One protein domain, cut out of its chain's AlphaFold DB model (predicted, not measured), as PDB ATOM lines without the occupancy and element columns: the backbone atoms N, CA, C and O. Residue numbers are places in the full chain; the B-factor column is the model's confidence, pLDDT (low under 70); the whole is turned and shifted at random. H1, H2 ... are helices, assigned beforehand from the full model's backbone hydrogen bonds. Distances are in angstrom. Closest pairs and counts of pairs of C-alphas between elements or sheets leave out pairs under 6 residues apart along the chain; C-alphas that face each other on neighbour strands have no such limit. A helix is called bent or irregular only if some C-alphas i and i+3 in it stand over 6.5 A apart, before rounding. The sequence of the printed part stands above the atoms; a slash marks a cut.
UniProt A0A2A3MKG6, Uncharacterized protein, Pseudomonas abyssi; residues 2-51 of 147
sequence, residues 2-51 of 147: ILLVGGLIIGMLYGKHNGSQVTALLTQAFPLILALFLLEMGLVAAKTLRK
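This is residues 2 to 51 of the 147 residues of an uncharacterized protein of Pseudomonas abyssi (UniProt A0A2A3MKG6). An open hook of two helices: the long, bent helix H2 makes the long axis, and the shorter, kinked helix H1 is joined to its first end by a tight turn at Gly 19 and folds back without packing on it. The printed part has 50 residues, with two named helices, H1 then H2 along the chain, and no named strand; the class is all helix. The whole is extended, with a radius of gyration of the C-alphas of 16.4 A, and its C-alphas span 48 by 25 by 12 A, an outline that is only just flat.

H2, residues 20 to 49, was assigned as one helix by its hydrogen bonds but is bent, with C-alphas 28 and 31 at 6.9 A. Its arms H2a, residues 20 to 28, and H2b, residues 31 to 49, stand at a steep tilt of 40 degrees. H1, residues 2 to 18, and H2a meet only through their link. H1 and H2b are apart, with no C-alpha of the one within 8 A of the other. Every O i to N i+4 pair is within hydrogen-bond range in H2b, against 10 of 13 in H1 and 3 of 5 in H2a.

H2b measures 26.2 A from C-alpha 31 to C-alpha 49 at (-61.187, -19.131, 30.407), and H2a 10.9 A from C-alpha 20 at (-36.519, -45.916, 10.847). H2a is irregular, with C-alphas 22 and 25 at 6.7 A. H1 measures 22.6 A from C-alpha 2 at (-57.707, -43.176, 3.588); it has a kink of 53 degrees near residue 12 and is irregular, with C-alphas 13 and 16 at 9.3 A.

The two C-alphas farthest apart, those of Asn 18 and Lys 51, are 49.3 A apart. The printed part has no cut, and the link from H1 to H2 is tight. The mean pLDDT of the printed part is 85.4, and no printed residue is under 70.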
ATOM      1  N   ILE A   2     -58.618 -42.466   4.514       87.50
ATOM      2  CA  ILE A   2     -57.707 -43.176   3.588       87.50
ATOM      3  C   ILE A   2     -56.229 -43.029   3.989       87.50
ATOM      4  O   ILE A   2     -55.532 -44.026   4.107       87.50
ATOM      5  N   LEU A   3     -55.771 -41.808   4.285       89.31
ATOM      6  CA  LEU A   3     -54.379 -41.565   4.694       89.31
ATOM      7  C   LEU A   3     -54.011 -42.221   6.034       89.31
ATOM      8  O   LEU A   3     -52.900 -42.710   6.186       89.31
ATOM      9  N   LEU A   4     -54.938 -42.255   6.995       88.00
ATOM     10  CA  LEU A   4     -54.696 -42.839   8.317       88.00
ATOM     11  C   LEU A   4     -54.631 -44.368   8.238       88.00
ATOM     12  O   LEU A   4     -53.702 -44.977   8.757       88.00
ATOM     13  N   VAL A   5     -55.588 -44.977   7.534       92.69
ATOM     14  CA  VAL A   5     -55.610 -46.424   7.284       92.69
ATOM     15  C   VAL A   5     -54.401 -46.836   6.444       92.69
ATOM     16  O   VAL A   5     -53.719 -47.795   6.790       92.69
ATOM     17  N   GLY A   6     -54.082 -46.080   5.391       91.56
ATOM     18  CA  GLY A   6     -52.893 -46.302   4.572       91.56
ATOM     19  C   GLY A   6     -51.606 -46.222   5.392       91.56
ATOM     20  O   GLY A   6     -50.790 -47.133   5.326       91.56
ATOM     21  N   GLY A   7     -51.455 -45.194   6.232       88.31
ATOM     22  CA  GLY A   7     -50.310 -45.061   7.137       88.31
ATOM     23  C   GLY A   7     -50.184 -46.223   8.125       88.31
ATOM     24  O   GLY A   7     -49.081 -46.722   8.337       88.31
ATOM     25  N   LEU A   8     -51.303 -46.706   8.675       88.75
ATOM     26  CA  LEU A   8     -51.319 -47.873   9.562       88.75
ATOM     27  C   LEU A   8     -50.886 -49.151   8.828       88.75
ATOM     28  O   LEU A   8     -50.057 -49.896   9.345       88.75
ATOM     29  N   ILE A   9     -51.409 -49.388   7.620       91.69
ATOM     30  CA  ILE A   9     -51.035 -50.537   6.782       91.69
ATOM     31  C   ILE A   9     -49.545 -50.481   6.446       91.69
ATOM     32  O   ILE A   9     -48.837 -51.463   6.653       91.69
ATOM     33  N   ILE A  10     -49.051 -49.328   5.990       88.19
ATOM     34  CA  ILE A  10     -47.631 -49.132   5.676       88.19
ATOM     35  C   ILE A  10     -46.774 -49.395   6.923       88.19
ATOM     36  O   ILE A  10     -45.789 -50.128   6.843       88.19
ATOM     37  N   GLY A  11     -47.170 -48.872   8.087       87.81
ATOM     38  CA  GLY A  11     -46.481 -49.118   9.356       87.81
ATOM     39  C   GLY A  11     -46.457 -50.598   9.759       87.81
ATOM     40  O   GLY A  11     -45.420 -51.093  10.202       87.81
ATOM     41  N   MET A  12     -47.561 -51.323   9.554       86.62
ATOM     42  CA  MET A  12     -47.623 -52.771   9.790       86.62
ATOM     43  C   MET A  12     -46.708 -53.553   8.842       86.62
ATOM     44  O   MET A  12     -46.028 -54.471   9.294       86.62
ATOM     45  N   LEU A  13     -46.649 -53.175   7.561       89.19
ATOM     46  CA  LEU A  13     -45.797 -53.828   6.560       89.19
ATOM     47  C   LEU A  13     -44.300 -53.601   6.823       89.19
ATOM     48  O   LEU A  13     -43.506 -54.524   6.666       89.19
ATOM     49  N   TYR A  14     -43.909 -52.395   7.245       85.81
ATOM     50  CA  TYR A  14     -42.515 -52.083   7.588       85.81
ATOM     51  C   TYR A  14     -42.058 -52.746   8.901       85.81
ATOM     52  O   TYR A  14     -40.882 -53.082   9.056       85.81
ATOM     53  N   GLY A  15     -42.963 -52.951   9.860       77.50
ATOM     54  CA  GLY A  15     -42.622 -53.493  11.175       77.50
ATOM     55  C   GLY A  15     -41.803 -52.524  12.047       77.50
ATOM     56  O   GLY A  15     -41.450 -51.415  11.646       77.50
ATOM     57  N   LYS A  16     -41.492 -52.935  13.285       73.12
ATOM     58  CA  LYS A  16     -40.956 -52.034  14.331       73.12
ATOM     59  C   LYS A  16     -39.589 -51.405  14.020       73.12
ATOM     60  O   LYS A  16     -39.294 -50.356  14.577       73.12
ATOM     61  N   HIS A  17     -38.739 -52.053  13.220       70.06
ATOM     62  CA  HIS A  17     -37.336 -51.641  13.031       70.06
ATOM     63  C   HIS A  17     -36.999 -51.159  11.609       70.06
ATOM     64  O   HIS A  17     -36.082 -50.355  11.458       70.06
ATOM     65  N   ASN A  18     -37.740 -51.573  10.573       75.25
ATOM     66  CA  ASN A  18     -37.335 -51.301   9.185       75.25
ATOM     67  C   ASN A  18     -37.836 -49.954   8.636       75.25
ATOM     68  O   ASN A  18     -37.442 -49.556   7.545       75.25
ATOM     69  N   GLY A  19     -38.699 -49.237   9.366       73.75
ATOM     70  CA  GLY A  19     -39.228 -47.923   8.965       73.75
ATOM     71  C   GLY A  19     -38.406 -46.717   9.438       73.75
ATOM     72  O   GLY A  19     -38.818 -45.577   9.220       73.75
ATOM     73  N   SER A  20     -37.268 -46.943  10.105       74.25
ATOM     74  CA  SER A  20     -36.519 -45.916  10.847       74.25
ATOM     75  C   SER A  20     -36.041 -44.743   9.989       74.25
ATOM     76  O   SER A  20     -36.041 -43.616  10.468       74.25
ATOM     77  N   GLN A  21     -35.710 -44.957   8.713       77.00
ATOM     78  CA  GLN A  21     -35.285 -43.876   7.812       77.00
ATOM     79  C   GLN A  21     -36.380 -42.821   7.581       77.00
ATOM     80  O   GLN A  21     -36.069 -41.655   7.362       77.00
ATOM     81  N   VAL A  22     -37.655 -43.216   7.662       76.81
ATOM     82  CA  VAL A  22     -38.806 -42.315   7.491       76.81
ATOM     83  C   VAL A  22     -39.313 -41.821   8.845       76.81
ATOM     84  O   VAL A  22     -39.672 -40.652   8.989       76.81
ATOM     85  N   THR A  23     -39.342 -42.691   9.859       79.25
ATOM     86  CA  THR A  23     -39.936 -42.360  11.160       79.25
ATOM     87  C   THR A  23     -38.984 -41.653  12.114       79.25
ATOM     88  O   THR A  23     -39.474 -40.878  12.927       79.25
ATOM     89  N   ALA A  24     -37.662 -41.845  12.029       82.81
ATOM     90  CA  ALA A  24     -36.718 -41.292  13.009       82.81
ATOM     91  C   ALA A  24     -36.739 -39.761  13.058       82.81
ATOM     92  O   ALA A  24     -36.748 -39.180  14.139       82.81
ATOM     93  N   LEU A  25     -36.803 -39.100  11.898       83.69
ATOM     94  CA  LEU A  25     -36.884 -37.641  11.841       83.69
ATOM     95  C   LEU A  25     -38.187 -37.130  12.473       83.69
ATOM     96  O   LEU A  25     -38.180 -36.156  13.222       83.69
ATOM     97  N   LEU A  26     -39.297 -37.833  12.230       83.81
ATOM     98  CA  LEU A  26     -40.597 -37.513  12.815       83.81
ATOM     99  C   LEU A  26     -40.606 -37.751  14.331       83.81
ATOM    100  O   LEU A  26     -41.055 -36.880  15.068       83.81
ATOM    101  N   THR A  27     -40.093 -38.885  14.814       84.88
ATOM    102  CA  THR A  27     -40.115 -39.234  16.244       84.88
ATOM    103  C   THR A  27     -39.149 -38.397  17.073       84.88
ATOM    104  O   THR A  27     -39.477 -38.076  18.211       84.88
ATOM    105  N   GLN A  28     -38.000 -37.994  16.522       89.25
ATOM    106  CA  GLN A  28     -37.055 -37.105  17.209       89.25
ATOM    107  C   GLN A  28     -37.566 -35.663  17.292       89.25
ATOM    108  O   GLN A  28     -37.383 -35.010  18.317       89.25
ATOM    109  N   ALA A  29     -38.234 -35.166  16.246       89.88
ATOM    110  CA  ALA A  29     -38.823 -33.827  16.252       89.88
ATOM    111  C   ALA A  29     -40.154 -33.757  17.026       89.88
ATOM    112  O   ALA A  29     -40.551 -32.680  17.478       89.88
ATOM    113  N   PHE A  30     -40.848 -34.889  17.198       89.88
ATOM    114  CA  PHE A  30     -42.186 -34.940  17.788       89.88
ATOM    115  C   PHE A  30     -42.285 -34.304  19.183       89.88
ATOM    116  O   PHE A  30     -43.204 -33.512  19.364       89.88
ATOM    117  N   PRO A  31     -41.376 -34.541  20.152       91.69
ATOM    118  CA  PRO A  31     -41.469 -33.911  21.470       91.69
ATOM    119  C   PRO A  31     -41.417 -32.381  21.412       91.69
ATOM    120  O   PRO A  31     -42.167 -31.721  22.125       91.69
ATOM    121  N   LEU A  32     -40.579 -31.811  20.536       93.69
ATOM    122  CA  LEU A  32     -40.484 -30.360  20.352       93.69
ATOM    123  C   LEU A  32     -41.777 -29.797  19.753       93.69
ATOM    124  O   LEU A  32     -42.333 -28.828  20.268       93.69
ATOM    125  N   ILE A  33     -42.275 -30.425  18.686       93.12
ATOM    126  CA  ILE A  33     -43.525 -30.021  18.030       93.12
ATOM    127  C   ILE A  33     -44.704 -30.161  19.002       93.12
ATOM    128  O   ILE A  33     -45.545 -29.268  19.085       93.12
ATOM    129  N   LEU A  34     -44.743 -31.247  19.777       87.81
ATOM    130  CA  LEU A  34     -45.753 -31.495  20.798       87.81
ATOM    131  C   LEU A  34     -45.695 -30.438  21.904       87.81
ATOM    132  O   LEU A  34     -46.741 -29.943  22.305       87.81
ATOM    133  N   ALA A  35     -44.506 -30.051  22.370       92.06
ATOM    134  CA  ALA A  35     -44.357 -29.003  23.376       92.06
ATOM    135  C   ALA A  35     -44.888 -27.649  22.878       92.06
ATOM    136  O   ALA A  35     -45.642 -26.987  23.592       92.06
ATOM    137  N   LEU A  36     -44.560 -27.261  21.639       93.44
ATOM    138  CA  LEU A  36     -45.093 -26.041  21.018       93.44
ATOM    139  C   LEU A  36     -46.616 -26.108  20.842       93.44
ATOM    140  O   LEU A  36     -47.313 -25.134  21.114       93.44
ATOM    141  N   PHE A  37     -47.137 -27.268  20.440       88.06
ATOM    142  CA  PHE A  37     -48.574 -27.497  20.326       88.06
ATOM    143  C   PHE A  37     -49.278 -27.373  21.683       88.06
ATOM    144  O   PHE A  37     -50.259 -26.643  21.799       88.06
ATOM    145  N   LEU A  38     -48.767 -28.031  22.727       86.19
ATOM    146  CA  LEU A  38     -49.325 -27.947  24.079       86.19
ATOM    147  C   LEU A  38     -49.267 -26.518  24.632       86.19
ATOM    148  O   LEU A  38     -50.219 -26.089  25.282       86.19
ATOM    149  N   LEU A  39     -48.199 -25.767  24.341       90.56
ATOM    150  CA  LEU A  39     -48.085 -24.357  24.713       90.56
ATOM    151  C   LEU A  39     -49.172 -23.508  24.042       90.56
ATOM    152  O   LEU A  39     -49.878 -22.775  24.734       90.56
ATOM    153  N   GLU A  40     -49.343 -23.624  22.723       89.06
ATOM    154  CA  GLU A  40     -50.378 -22.884  21.990       89.06
ATOM    155  C   GLU A  40     -51.778 -23.238  22.505       89.06
ATOM    156  O   GLU A  40     -52.569 -22.352  22.835       89.06
ATOM    157  N   MET A  41     -52.067 -24.529  22.681       84.19
ATOM    158  CA  MET A  41     -53.358 -24.971  23.211       84.19
ATOM    159  C   MET A  41     -53.591 -24.478  24.644       84.19
ATOM    160  O   MET A  41     -54.705 -24.060  24.967       84.19
ATOM    161  N   GLY A  42     -52.548 -24.427  25.477       85.25
ATOM    162  CA  GLY A  42     -52.599 -23.823  26.810       85.25
ATOM    163  C   GLY A  42     -52.903 -22.321  26.776       85.25
ATOM    164  O   GLY A  42     -53.753 -21.843  27.533       85.25
ATOM    165  N   LEU A  43     -52.286 -21.571  25.858       89.06
ATOM    166  CA  LEU A  43     -52.559 -20.141  25.666       89.06
ATOM    167  C   LEU A  43     -53.995 -19.890  25.185       89.06
ATOM    168  O   LEU A  43     -54.659 -18.963  25.666       89.06
ATOM    169  N   VAL A  44     -54.500 -20.704  24.257       86.12
ATOM    170  CA  VAL A  44     -55.886 -20.607  23.775       86.12
ATOM    171  C   VAL A  44     -56.880 -20.972  24.886       86.12
ATOM    172  O   VAL A  44     -57.879 -20.262  25.062       86.12
ATOM    173  N   ALA A  45     -56.598 -22.003  25.687       84.25
ATOM    174  CA  ALA A  45     -57.405 -22.359  26.855       84.25
ATOM    175  C   ALA A  45     -57.479 -21.193  27.858       84.25
ATOM    176  O   ALA A  45     -58.575 -20.778  28.235       84.25
ATOM    177  N   ALA A  46     -56.337 -20.585  28.204       86.25
ATOM    178  CA  ALA A  46     -56.271 -19.445  29.121       86.25
ATOM    179  C   ALA A  46     -57.063 -18.224  28.612       86.25
ATOM    180  O   ALA A  46     -57.818 -17.600  29.365       86.25
ATOM    181  N   LYS A  47     -56.949 -17.895  27.318       86.00
ATOM    182  CA  LYS A  47     -57.728 -16.811  26.688       86.00
ATOM    183  C   LYS A  47     -59.233 -17.082  26.730       86.00
ATOM    184  O   LYS A  47     -60.010 -16.147  26.923       86.00
ATOM    185  N   THR A  48     -59.637 -18.337  26.545       84.56
ATOM    186  CA  THR A  48     -61.047 -18.749  26.575       84.56
ATOM    187  C   THR A  48     -61.607 -18.704  27.999       84.56
ATOM    188  O   THR A  48     -62.673 -18.131  28.219       84.56
ATOM    189  N   LEU A  49     -60.847 -19.197  28.982       82.56
ATOM    190  CA  LEU A  49     -61.187 -19.131  30.407       82.56
ATOM    191  C   LEU A  49     -61.372 -17.690  30.900       82.56
ATOM    192  O   LEU A  49     -62.300 -17.415  31.654       82.56
ATOM    193  N   ARG A  50     -60.552 -16.739  30.431       83.06
ATOM    194  CA  ARG A  50     -60.674 -15.314  30.803       83.06
ATOM    195  C   ARG A  50     -62.019 -14.691  30.399       83.06
ATOM    196  O   ARG A  50     -62.406 -13.671  30.960       83.06
ATOM    197  N   LYS A  51     -62.726 -15.285  29.434       77.19
ATOM    198  CA  LYS A  51     -64.047 -14.838  28.969       77.19
ATOM    199  C   LYS A  51     -65.207 -15.524  29.701       77.19
ATOM    200  O   LYS A  51     -66.354 -15.314  29.318       77.19
TER     201      LYS A  51